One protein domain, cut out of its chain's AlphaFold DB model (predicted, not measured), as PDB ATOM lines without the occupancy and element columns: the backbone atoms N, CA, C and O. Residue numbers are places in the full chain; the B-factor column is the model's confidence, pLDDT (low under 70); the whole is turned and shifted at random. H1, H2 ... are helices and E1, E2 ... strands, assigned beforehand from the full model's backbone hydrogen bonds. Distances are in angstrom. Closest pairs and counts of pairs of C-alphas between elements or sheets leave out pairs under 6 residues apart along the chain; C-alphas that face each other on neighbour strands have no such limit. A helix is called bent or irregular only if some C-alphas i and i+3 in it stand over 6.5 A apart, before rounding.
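This is residues 7 to 99 of the 295 residues of an uncharacterized protein of Mesoplasma coleopterae (UniProt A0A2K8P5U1). A small sheet of three antiparallel strands, E2 - E4 - E3, has three helices round it: H2 rises from it, H1 and H3 graze it, and H1 lies between H2 and H3. The E3 and E4 hairpin reaches to one end of the long axis, and E1 lies away from the sheet toward the other. The 93 printed residues hold three named helices and four named strands, in the order E1 H1 E2 H2 E3 E4 H3, a mixed class. The whole is compact, with a radius of gyration of the C-alphas of 13.1 A and spans of 40 by 28 by 20 A.

Inner strand E4, residues 83 to 90, is antiparallel to edge strand E2, residues 43 to 47, with N 44 and O 89 at 2.9 A. E4 also forms a hairpin with edge strand E3, residues 69 to 76, with N 71 and O 86 at 2.8 A. E3 bends by 77 degrees at residue 72. H2, residues 48 to 59, is on the sheet over E2 and only just stands up from it, rising 42 degrees; its closest C-alphas to E4 are Leu 48 and Trp 86, 4.6 A. E2, H2 and E3 make a split strand-helix-strand unit, two strands running the same way with E4 between, its crossover right-handed. H1, residues 22 to 32, is close to but not clearly touching H2, the closest C-alphas being Lys 27 and Phe 59, 7.6 A. H3, residues 91 to 99, only grazes the sheet with residues 91 to 96. In H3 every O i to N i+4 pair is within hydrogen-bond range, against 6 of 7 in H1 and 6 of 8 in H2.

E1, residues 14 to 16, begins at C-alpha 14 (14.780, 71.879, 105.599) and pairs with no named strand. E4 is 21.9 A long, E3 17.8 A, H2 16.1 A and H1 15.9 A. H2 is irregular, with C-alphas 50 and 53 7.2 A apart. H3 ends at C-alpha 99 (7.247, 84.246, 98.450).

The C-alphas farthest apart are those of Ser 18 and Asn 81, 40.8 A. The printed part has no cut and no long link. Residues 20 to 23, 25 to 26 and 57 to 59 have pLDDT under 70.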
ATOM      1  N   ILE A   7       9.568  72.247 107.023       86.81
ATOM      2  CA  ILE A   7       9.213  72.444 105.612       86.81
ATOM      3  C   ILE A   7      10.449  72.164 104.753       86.81
ATOM      4  O   ILE A   7      11.570  72.446 105.184       86.81
ATOM      5  N   LEU A   8      10.240  71.565 103.581       90.06
ATOM      6  CA  LEU A   8      11.274  71.269 102.591       90.06
ATOM      7  C   LEU A   8      11.338  72.405 101.561       90.06
ATOM      8  O   LEU A   8      10.299  72.837 101.070       90.06
ATOM      9  N   LEU A   9      12.545  72.872 101.262       90.69
ATOM     10  CA  LEU A   9      12.844  73.805 100.183       90.69
ATOM     11  C   LEU A   9      12.912  73.077  98.831       90.69
ATOM     12  O   LEU A   9      13.230  71.883  98.825       90.69
ATOM     13  N   PRO A  10      12.676  73.778  97.706       90.31
ATOM     14  CA  PRO A  10      12.818  73.223  96.357       90.31
ATOM     15  C   PRO A  10      14.114  72.428  96.134       90.31
ATOM     16  O   PRO A  10      14.065  71.299  95.652       90.31
ATOM     17  N   CYS A  11      15.261  72.945  96.580       89.31
ATOM     18  CA  CYS A  11      16.564  72.291  96.425       89.31
ATOM     19  C   CYS A  11      16.943  71.369  97.605       89.31
ATOM     20  O   CYS A  11      18.087  70.932  97.725       89.31
ATOM     21  N   GLY A  12      15.989  71.034  98.484       83.81
ATOM     22  CA  GLY A  12      16.118  69.969  99.487       83.81
ATOM     23  C   GLY A  12      16.492  70.412 100.907       83.81
ATOM     24  O   GLY A  12      16.443  69.593 101.834       83.81
ATOM     25  N   GLY A  13      16.816  71.690 101.125       84.94
ATOM     26  CA  GLY A  13      17.021  72.245 102.467       84.94
ATOM     27  C   GLY A  13      15.768  72.117 103.344       84.94
ATOM     28  O   GLY A  13      14.645  72.108 102.851       84.94
ATOM     29  N   LYS A  14      15.921  71.984 104.667       88.31
ATOM     30  CA  LYS A  14      14.780  71.879 105.599       88.31
ATOM     31  C   LYS A  14      14.815  72.990 106.632       88.31
ATOM     32  O   LYS A  14      15.822  73.151 107.322       88.31
ATOM     33  N   TYR A  15      13.692  73.675 106.821       86.44
ATOM     34  CA  TYR A  15      13.581  74.776 107.777       86.44
ATOM     35  C   TYR A  15      12.318  74.690 108.633       86.44
ATOM     36  O   TYR A  15      11.372  73.965 108.330       86.44
ATOM     37  N   ASN A  16      12.321  75.405 109.754       85.75
ATOM     38  CA  ASN A  16      11.147  75.589 110.601       85.75
ATOM     39  C   ASN A  16      10.519  76.955 110.292       85.75
ATOM     40  O   ASN A  16      11.243  77.940 110.196       85.75
ATOM     41  N   THR A  17       9.193  77.048 110.194       76.25
ATOM     42  CA  THR A  17       8.474  78.312 109.933       76.25
ATOM     43  C   THR A  17       8.777  79.416 110.945       76.25
ATOM     44  O   THR A  17       8.676  80.597 110.608       76.25
ATOM     45  N   SER A  18       9.190  79.067 112.169       76.19
ATOM     46  CA  SER A  18       9.661  80.037 113.167       76.19
ATOM     47  C   SER A  18      10.959  80.751 112.762       76.19
ATOM     48  O   SER A  18      11.294  81.775 113.345       76.19
ATOM     49  N   TRP A  19      11.709  80.213 111.795       75.38
ATOM     50  CA  TRP A  19      12.923  80.827 111.248       75.38
ATOM     51  C   TRP A  19      12.634  81.844 110.139       75.38
ATOM     52  O   TRP A  19      13.517  82.635 109.824       75.38
ATOM     53  N   LEU A  20      11.416  81.862 109.580       69.44
ATOM     54  CA  LEU A  20      10.973  82.924 108.675       69.44
ATOM     55  C   LEU A  20      10.642  84.170 109.490       69.44
ATOM     56  O   LEU A  20       9.581  84.247 110.112       69.44
ATOM     57  N   ASN A  21      11.561  85.123 109.521       64.38
ATOM     58  CA  ASN A  21      11.390  86.406 110.192       64.38
ATOM     59  C   ASN A  21      11.910  87.543 109.310       64.38
ATOM     60  O   ASN A  21      12.610  87.297 108.333       64.38
ATOM     61  N   GLU A  22      11.587  88.783 109.663       58.09
ATOM     62  CA  GLU A  22      12.033  89.967 108.918       58.09
ATOM     63  C   GLU A  22      13.566  90.047 108.829       58.09
ATOM     64  O   GLU A  22      14.109  90.373 107.778       58.09
ATOM     65  N   ASN A  23      14.291  89.635 109.879       61.38
ATOM     66  CA  ASN A  23      15.761  89.584 109.879       61.38
ATOM     67  C   ASN A  23      16.319  88.651 108.778       61.38
ATOM     68  O   ASN A  23      17.360  88.917 108.180       61.38
ATOM     69  N   LEU A  24      15.606  87.573 108.444       72.31
ATOM     70  CA  LEU A  24      15.981  86.697 107.338       72.31
ATOM     71  C   LEU A  24      15.958  87.435 105.985       72.31
ATOM     72  O   LEU A  24      16.831  87.177 105.160       72.31
ATOM     73  N   ILE A  25      15.033  88.381 105.771       67.81
ATOM     74  CA  ILE A  25      14.960  89.182 104.533       67.81
ATOM     75  C   ILE A  25      16.244  89.992 104.355       67.81
ATOM     76  O   ILE A  25      16.850  89.950 103.284       67.81
ATOM     77  N   TYR A  26      16.685  90.697 105.400       61.88
ATOM     78  CA  TYR A  26      17.892  91.527 105.343       61.88
ATOM     79  C   TYR A  26      19.148  90.685 105.122       61.88
ATOM     80  O   TYR A  26      19.984  91.048 104.303       61.88
ATOM     81  N   LYS A  27      19.239  89.511 105.758       76.12
ATOM     82  CA  LYS A  27      20.356  88.570 105.570       76.12
ATOM     83  C   LYS A  27      20.445  88.028 104.149       76.12
ATOM     84  O   LYS A  27      21.535  87.936 103.591       76.12
ATOM     85  N   ILE A  28      19.304  87.662 103.568       77.25
ATOM     86  CA  ILE A  28      19.247  87.181 102.188       77.25
ATOM     87  C   ILE A  28      19.586  88.322 101.222       77.25
ATOM     88  O   ILE A  28      20.405  88.120 100.331       77.25
ATOM     89  N   ARG A  29      19.014  89.519 101.424       75.75
ATOM     90  CA  ARG A  29      19.327  90.717 100.624       75.75
ATOM     91  C   ARG A  29      20.815  91.038 100.667       75.75
ATOM     92  O   ARG A  29      21.425  91.146  99.615       75.75
ATOM     93  N   PHE A  30      21.401  91.081 101.862       78.50
ATOM     94  CA  PHE A  30      22.830  91.304 102.052       78.50
ATOM     95  C   PHE A  30      23.684  90.293 101.285       78.50
ATOM     96  O   PHE A  30      24.674  90.682 100.676       78.50
ATOM     97  N   PHE A  31      23.287  89.013 101.247       83.56
ATOM     98  CA  PHE A  31      23.963  88.019 100.413       83.56
ATOM     99  C   PHE A  31      23.855  88.370  98.923       83.56
ATOM    100  O   PHE A  31      24.882  88.457  98.256       83.56
ATOM    101  N   VAL A  32      22.637  88.590  98.404       84.38
ATOM    102  CA  VAL A  32      22.390  88.756  96.957       84.38
ATOM    103  C   VAL A  32      22.860  90.095  96.376       84.38
ATOM    104  O   VAL A  32      23.106  90.177  95.176       84.38
ATOM    105  N   THR A  33      23.010  91.133  97.202       77.25
ATOM    106  CA  THR A  33      23.473  92.466  96.777       77.25
ATOM    107  C   THR A  33      24.929  92.746  97.142       77.25
ATOM    108  O   THR A  33      25.398  93.871  96.973       77.25
ATOM    109  N   HIS A  34      25.657  91.764  97.679       80.75
ATOM    110  CA  HIS A  34      27.040  91.974  98.084       80.75
ATOM    111  C   HIS A  34      27.941  92.255  96.876       80.75
ATOM    112  O   HIS A  34      27.869  91.564  95.863       80.75
ATOM    113  N   LYS A  35      28.882  93.195  97.007       79.06
ATOM    114  CA  LYS A  35      29.783  93.612  95.911       79.06
ATOM    115  C   LYS A  35      30.633  92.486  95.301       79.06
ATOM    116  O   LYS A  35      31.094  92.606  94.175       79.06
ATOM    117  N   ASN A  36      30.868  91.408  96.053       81.81
ATOM    118  CA  ASN A  36      31.676  90.258  95.624       81.81
ATOM    119  C   ASN A  36      30.830  89.053  95.176       81.81
ATOM    120  O   ASN A  36      31.378  87.963  94.999       81.81
ATOM    121  N   ILE A  37      29.510  89.211  95.043       88.06
ATOM    122  CA  ILE A  37      28.653  88.114  94.610       88.06
ATOM    123  C   ILE A  37      28.908  87.751  93.153       88.06
ATOM    124  O   ILE A  37      29.196  88.594  92.304       88.06
ATOM    125  N   LYS A  38      28.763  86.467  92.865       89.38
ATOM    126  CA  LYS A  38      28.786  85.924  91.519       89.38
ATOM    127  C   LYS A  38      27.555  85.067  91.275       89.38
ATOM    128  O   LYS A  38      26.885  84.636  92.213       89.38
ATOM    129  N   GLN A  39      27.263  84.838  90.004       91.44
ATOM    130  CA  GLN A  39      26.088  84.100  89.560       91.44
ATOM    131  C   GLN A  39      26.512  82.968  88.627       91.44
ATOM    132  O   GLN A  39      27.407  83.146  87.801       91.44
ATOM    133  N   GLU A  40      25.872  81.815  88.784       89.00
ATOM    134  CA  GLU A  40      25.859  80.714  87.817       89.00
ATOM    135  C   GLU A  40      24.413  80.380  87.445       89.00
ATOM    136  O   GLU A  40      23.486  81.039  87.910       89.00
ATOM    137  N   ASN A  41      24.218  79.371  86.596       88.06
ATOM    138  CA  ASN A  41      22.924  79.050  85.989       88.06
ATOM    139  C   ASN A  41      21.784  78.873  87.009       88.06
ATOM    140  O   ASN A  41      20.659  79.285  86.743       88.06
ATOM    141  N   ASP A  42      22.066  78.275  88.166       92.44
ATOM    142  CA  ASP A  42      21.069  77.878  89.165       92.44
ATOM    143  C   ASP A  42      21.244  78.561  90.539       92.44
ATOM    144  O   ASP A  42      20.445  78.329  91.452       92.44
ATOM    145  N   TYR A  43      22.271  79.405  90.728       94.00
ATOM    146  CA  TYR A  43      22.581  79.969  92.048       94.00
ATOM    147  C   TYR A  43      23.448  81.228  92.079       94.00
ATOM    148  O   TYR A  43      24.273  81.501  91.208       94.00
ATOM    149  N   TYR A  44      23.323  81.933  93.203       93.06
ATOM    150  CA  TYR A  44      24.270  82.935  93.672       93.06
ATOM    151  C   TYR A  44      25.395  82.272  94.463       93.06
ATOM    152  O   TYR A  44      25.141  81.368  95.267       93.06
ATOM    153  N   TYR A  45      26.627  82.759  94.310       92.06
ATOM    154  CA  TYR A  45      27.737  82.326  95.147       92.06
ATOM    155  C   TYR A  45      28.694  83.429  95.572       92.06
ATOM    156  O   TYR A  45      28.828  84.463  94.919       92.06
ATOM    157  N   MET A  46      29.397  83.172  96.676       89.56
ATOM    158  CA  MET A  46      30.373  84.098  97.240       89.56
ATOM    159  C   MET A  46      31.492  83.359  97.969       89.56
ATOM    160  O   MET A  46      31.230  82.412  98.706       89.56
ATOM    161  N   PHE A  47      32.746  83.778  97.792       86.38
ATOM    162  CA  PHE A  47      33.873  83.143  98.479       86.38
ATOM    163  C   PHE A  47      33.833  83.413  99.990       86.38
ATOM    164  O   PHE A  47      33.571  84.531 100.427       86.38
ATOM    165  N   LEU A  48      34.129  82.387 100.796       83.12
ATOM    166  CA  LEU A  48      33.999  82.416 102.259       83.12
ATOM    167  C   LEU A  48      34.777  83.577 102.895       83.12
ATOM    168  O   LEU A  48      34.265  84.256 103.790       83.12
ATOM    169  N   LYS A  49      36.009  83.787 102.419       76.00
ATOM    170  CA  LYS A  49      36.938  84.806 102.923       76.00
ATOM    171  C   LYS A  49      36.397  86.235 102.776       76.00
ATOM    172  O   LYS A  49      36.738  87.083 103.586       76.00
ATOM    173  N   ASP A  50      35.536  86.461 101.783       71.75
ATOM    174  CA  ASP A  50      35.000  87.780 101.438       71.75
ATOM    175  C   ASP A  50      33.681  88.090 102.159       71.75
ATOM    176  O   ASP A  50      33.207  89.215 102.072       71.75
ATOM    177  N   PHE A  51      33.050  87.106 102.808       78.94
ATOM    178  CA  PHE A  51      31.663  87.242 103.268       78.94
ATOM    179  C   PHE A  51      31.472  87.005 104.762       78.94
ATOM    180  O   PHE A  51      30.658  87.665 105.401       78.94
ATOM    181  N   LYS A  52      32.196  86.046 105.353       78.50
ATOM    182  CA  LYS A  52      31.916  85.616 106.732       78.50
ATOM    183  C   LYS A  52      32.163  86.724 107.757       78.50
ATOM    184  O   LYS A  52      31.404  86.822 108.716       78.50
ATOM    185  N   SER A  53      33.215  87.519 107.563       73.31
ATOM    186  CA  SER A  53      33.543  88.635 108.456       73.31
ATOM    187  C   SER A  53      32.476  89.724 108.368       73.31
ATOM    188  O   SER A  53      31.881  90.070 109.384       73.31
ATOM    189  N   ASP A  54      32.161  90.167 107.150       74.25
ATOM    190  CA  ASP A  54      31.191  91.235 106.890       74.25
ATOM    191  C   ASP A  54      29.787  90.843 107.379       74.25
ATOM    192  O   ASP A  54      29.119  91.619 108.056       74.25
ATOM    193  N   PHE A  55      29.370  89.593 107.155       76.50
ATOM    194  CA  PHE A  55      28.085  89.088 107.637       76.50
ATOM    195  C   PHE A  55      27.999  89.028 109.170       76.50
ATOM    196  O   PHE A  55      26.964  89.353 109.756       76.50
ATOM    197  N   MET A  56      29.066  88.573 109.835       74.56
ATOM    198  CA  MET A  56      29.102  88.503 111.298       74.56
ATOM    199  C   MET A  56      29.153  89.894 111.929       74.56
ATOM    200  O   MET A  56      28.538  90.086 112.977       74.56
ATOM    201  N   PHE A  57      29.862  90.836 111.303       69.44
ATOM    202  CA  PHE A  57      29.904  92.233 111.723       69.44
ATOM    203  C   PHE A  57      28.514  92.878 111.629       69.44
ATOM    204  O   PHE A  57      28.050  93.448 112.611       69.44
ATOM    205  N   GLU A  58      27.826  92.697 110.498       68.25
ATOM    206  CA  GLU A  58      26.510  93.293 110.236       68.25
ATOM    207  C   GLU A  58      25.407  92.710 111.135       68.25
ATOM    208  O   GLU A  58      24.655  93.438 111.777       68.25
ATOM    209  N   PHE A  59      25.297  91.380 111.214       69.00
ATOM    210  CA  PHE A  59      24.120  90.739 111.813       69.00
ATOM    211  C   PHE A  59      24.356  90.106 113.182       69.00
ATOM    212  O   PHE A  59      23.419  89.507 113.718       69.00
ATOM    213  N   LYS A  60      25.596  90.112 113.699       71.06
ATOM    214  CA  LYS A  60      26.012  89.453 114.960       71.06
ATOM    215  C   LYS A  60      25.477  88.022 115.132       71.06
ATOM    216  O   LYS A  60      25.259  87.536 116.240       71.06
ATOM    217  N   THR A  61      25.232  87.317 114.028       72.50
ATOM    218  CA  THR A  61      24.558  86.014 114.016       72.50
ATOM    219  C   THR A  61      25.128  85.116 112.931       72.50
ATOM    220  O   THR A  61      25.672  85.577 111.932       72.50
ATOM    221  N   LYS A  62      24.984  83.800 113.119       80.69
ATOM    222  CA  LYS A  62      25.431  82.816 112.129       80.69
ATOM    223  C   LYS A  62      24.619  82.932 110.837       80.69
ATOM    224  O   LYS A  62      23.415  83.201 110.868       80.69
ATOM    225  N   ILE A  63      25.289  82.654 109.723       85.06
ATOM    226  CA  ILE A  63      24.668  82.513 108.405       85.06
ATOM    227  C   ILE A  63      23.579  81.427 108.491       85.06
ATOM    228  O   ILE A  63      23.780  80.402 109.156       85.06
ATOM    229  N   PRO A  64      22.394  81.643 107.892       86.44
ATOM    230  CA  PRO A  64      21.334  80.645 107.873       86.44
ATOM    231  C   PRO A  64      21.729  79.479 106.954       86.44
ATOM    232  O   PRO A  64      21.293  79.403 105.812       86.44
ATOM    233  N   ASN A  65      22.530  78.542 107.471       87.81
ATOM    234  CA  ASN A  65      23.104  77.421 106.710       87.81
ATOM    235  C   ASN A  65      22.072  76.449 106.110       87.81
ATOM    236  O   ASN A  65      22.420  75.572 105.322       87.81
ATOM    237  N   TRP A  66      20.805  76.576 106.509       87.94
ATOM    238  CA  TRP A  66      19.683  75.847 105.924       87.94
ATOM    239  C   TRP A  66      19.214  76.437 104.583       87.94
ATOM    240  O   TRP A  66      18.447  75.769 103.899       87.94
ATOM    241  N   LEU A  67      19.669  77.648 104.238       89.88
ATOM    242  CA  LEU A  67      19.347  78.384 103.012       89.88
ATOM    243  C   LEU A  67      20.605  78.811 102.234       89.88
ATOM    244  O   LEU A  67      20.646  78.709 101.015       89.88
ATOM    245  N   ILE A  68      21.628  79.305 102.937       90.56
ATOM    246  CA  ILE A  68      22.913  79.722 102.360       90.56
ATOM    247  C   ILE A  68      23.957  78.680 102.752       90.56
ATOM    248  O   ILE A  68      24.392  78.627 103.900       90.56
ATOM    249  N   HIS A  69      24.345  77.825 101.817       89.62
ATOM    250  CA  HIS A  69      25.127  76.627 102.107       89.62
ATOM    251  C   HIS A  69      26.612  76.861 101.888       89.62
ATOM    252  O   HIS A  69      27.010  77.312 100.820       89.62
ATOM    253  N   GLU A  70      27.446  76.514 102.868       90.38
ATOM    254  CA  GLU A  70      28.879  76.370 102.618       90.38
ATOM    255  C   GLU A  70      29.098  75.142 101.733       90.38
ATOM    256  O   GLU A  70      28.617  74.050 102.047       90.38
ATOM    257  N   VAL A  71      29.803  75.322 100.620       88.06
ATOM    258  CA  VAL A  71      30.110  74.234  99.700       88.06
ATOM    259  C   VAL A  71      31.480  73.649 100.057       88.06
ATOM    260  O   VAL A  71      32.463  74.396 100.102       88.06
ATOM    261  N   PRO A  72      31.575  72.326 100.304       81.31
ATOM    262  CA  PRO A  72      32.835  71.677 100.677       81.31
ATOM    263  C   PRO A  72      33.912  71.766  99.588       81.31
ATOM    264  O   PRO A  72      35.109  71.773  99.878       81.31
ATOM    265  N   GLU A  73      33.487  71.814  98.327       83.12
ATOM    266  CA  GLU A  73      34.367  71.902  97.168       83.12
ATOM    267  C   GLU A  73      35.080  73.252  97.134       83.12
ATOM    268  O   GLU A  73      34.453  74.313  97.114       83.12
ATOM    269  N   LYS A  74      36.412  73.226  97.072       85.75
ATOM    270  CA  LYS A  74      37.192  74.448  96.881       85.75
ATOM    271  C   LYS A  74      37.152  74.865  95.415       85.75
ATOM    272  O   LYS A  74      37.372  74.048  94.526       85.75
ATOM    273  N   ARG A  75      36.949  76.156  95.173       84.50
ATOM    274  CA  ARG A  75      37.016  76.774  93.846       84.50
ATOM    275  C   ARG A  75      38.195  77.719  93.756       84.50
ATOM    276  O   ARG A  75      38.617  78.299  94.756       84.50
ATOM    277  N   LYS A  76      38.717  77.876  92.542       84.38
ATOM    278  CA  LYS A  76      39.789  78.827  92.278       84.38
ATOM    279  C   LYS A  76      39.244  80.248  92.389       84.38
ATOM    280  O   LYS A  76      38.290  80.616  91.703       84.38
ATOM    281  N   ASP A  77      39.848  81.038  93.259       81.38
ATOM    282  CA  ASP A  77      39.546  82.451  93.391       81.38
ATOM    283  C   ASP A  77      40.172  83.218  92.213       81.38
ATOM    284  O   ASP A  77      41.383  83.116  92.013       81.38
ATOM    285  N   PRO A  78      39.408  83.991  91.421       77.19
ATOM    286  CA  PRO A  78      39.974  84.735  90.296       77.19
ATOM    287  C   PRO A  78      40.905  85.877  90.731       77.19
ATOM    288  O   PRO A  78      41.755  86.275  89.947       77.19
ATOM    289  N   LYS A  79      40.753  86.413  91.951       81.06
ATOM    290  CA  LYS A  79      41.574  87.512  92.477       81.06
ATOM    291  C   LYS A  79      42.921  86.999  92.968       81.06
ATOM    292  O   LYS A  79      43.944  87.612  92.701       81.06
ATOM    293  N   THR A  80      42.922  85.891  93.711       81.19
ATOM    294  CA  THR A  80      44.144  85.372  94.360       81.19
ATOM    295  C   THR A  80      44.716  84.125  93.698       81.19
ATOM    296  O   THR A  80      45.752  83.635  94.133       81.19
ATOM    297  N   ASN A  81      44.043  83.569  92.688       82.00
ATOM    298  CA  ASN A  81      44.409  82.342  91.969       82.00
ATOM    299  C   ASN A  81      44.530  81.073  92.849       82.00
ATOM    300  O   ASN A  81      44.875  80.002  92.351       82.00
ATOM    301  N   GLY A  82      44.240  81.181  94.150       83.69
ATOM    302  CA  GLY A  82      44.276  80.106  95.140       83.69
ATOM    303  C   GLY A  82      42.929  79.398  95.300       83.69
ATOM    304  O   GLY A  82      41.893  79.905  94.878       83.69
ATOM    305  N   MET A  83      42.938  78.221  95.923       86.19
ATOM    306  CA  MET A  83      41.731  77.426  96.179       86.19
ATOM    307  C   MET A  83      41.024  77.904  97.455       86.19
ATOM    308  O   MET A  83      41.614  77.881  98.535       86.19
ATOM    309  N   CYS A  84      39.753  78.293  97.353       83.38
ATOM    310  CA  CYS A  84      38.955  78.828  98.457       83.38
ATOM    311  C   CYS A  84      37.583  78.145  98.559       83.38
ATOM    312  O   CYS A  84      37.014  77.704  97.560       83.38
ATOM    313  N   THR A  85      37.042  78.061  99.774       89.88
ATOM    314  CA  THR A  85      35.650  77.652 100.018       89.88
ATOM    315  C   THR A  85      34.689  78.797  99.703       89.88
ATOM    316  O   THR A  85      35.090  79.960  99.574       89.88
ATOM    317  N   TRP A  86      33.409  78.475  99.548       90.62
ATOM    318  CA  TRP A  86      32.397  79.422  99.098       90.62
ATOM    319  C   TRP A  86      31.011  79.061  99.631       90.62
ATOM    320  O   TRP A  86      30.760  77.930 100.039       90.62
ATOM    321  N   TYR A  87      30.121  80.047  99.636       92.81
ATOM    322  CA  TYR A  87      28.709  79.901  99.951       92.81
ATOM    323  C   TYR A  87      27.865  79.891  98.683       92.81
ATOM    324  O   TYR A  87      28.152  80.650  97.759       92.81
ATOM    325  N   LYS A  88      26.796  79.094  98.683       93.00
ATOM    326  CA  LYS A  88      25.806  78.955  97.612       93.00
ATOM    327  C   LYS A  88      24.404  79.294  98.118       93.00
ATOM    328  O   LYS A  88      24.014  78.830  99.188       93.00
ATOM    329  N   LEU A  89      23.633  80.029  97.321       94.25
ATOM    330  CA  LEU A  89      22.192  80.235  97.491       94.25
ATOM    331  C   LEU A  89      21.483  79.936  96.165       94.25
ATOM    332  O   LEU A  89      21.678  80.662  95.190       94.25
ATOM    333  N   TYR A  90      20.671  78.878  96.128       95.06
ATOM    334  CA  TYR A  90      19.902  78.507  94.937       95.06
ATOM    335  C   TYR A  90      18.843  79.560  94.601       95.06
ATOM    336  O   TYR A  90      18.177  80.091  95.493       95.06
ATOM    337  N   PHE A  91      18.656  79.837  93.308       93.62
ATOM    338  CA  PHE A  91      17.651  80.799  92.850       93.62
ATOM    339  C   PHE A  91      16.228  80.380  93.226       93.62
ATOM    340  O   PHE A  91      15.424  81.228  93.615       93.62
ATOM    341  N   GLU A  92      15.915  79.088  93.134       92.00
ATOM    342  CA  GLU A  92      14.588  78.562  93.466       92.00
ATOM    343  C   GLU A  92      14.290  78.658  94.962       92.00
ATOM    344  O   GLU A  92      13.234  79.163  95.339       92.00
ATOM    345  N   ASP A  93      15.238  78.267  95.817       91.69
ATOM    346  CA  ASP A  93      15.095  78.391  97.270       91.69
ATOM    347  C   ASP A  93      14.966  79.855  97.700       91.69
ATOM    348  O   ASP A  93      14.143  80.181  98.556       91.69
ATOM    349  N   TYR A  94      15.739  80.753  97.076       89.31
ATOM    350  CA  TYR A  94      15.625  82.192  97.295       89.31
ATOM    351  C   TYR A  94      14.221  82.706  96.959       89.31
ATOM    352  O   TYR A  94      13.579  83.309  97.821       89.31
ATOM    353  N   LYS A  95      13.715  82.422  95.751       87.31
ATOM    354  CA  LYS A  95      12.370  82.835  95.316       87.31
ATOM    355  C   LYS A  95      11.277  82.250  96.207       87.31
ATOM    356  O   LYS A  95      10.365  82.968  96.608       87.31
ATOM    357  N   TYR A  96      11.387  80.969  96.552       88.50
ATOM    358  CA  TYR A  96      10.431  80.292  97.422       88.50
ATOM    359  C   TYR A  96      10.377  80.947  98.804       88.50
ATOM    360  O   TYR A  96       9.301  81.259  99.307       88.50
ATOM    361  N   ILE A  97      11.535  81.215  99.411       82.00
ATOM    362  CA  ILE A  97      11.601  81.890 100.707       82.00
ATOM    363  C   ILE A  97      11.095  83.328 100.627       82.00
ATOM    364  O   ILE A  97      10.397  83.751 101.544       82.00
ATOM    365  N   GLN A  98      11.379  84.066  99.551       77.69
ATOM    366  CA  GLN A  98      10.799  85.395  99.350       77.69
ATOM    367  C   GLN A  98       9.275  85.351  99.291       77.69
ATOM    368  O   GLN A  98       8.639  86.117 100.003       77.69
ATOM    369  N   MET A  99       8.698  84.430  98.521       77.06
ATOM    370  CA  MET A  99       7.247  84.246  98.450       77.06
ATOM    371  C   MET A  99       6.664  83.903  99.824       77.06
ATOM    372  O   MET A  99       5.724  84.541 100.262       77.06
TER     373      MET A  99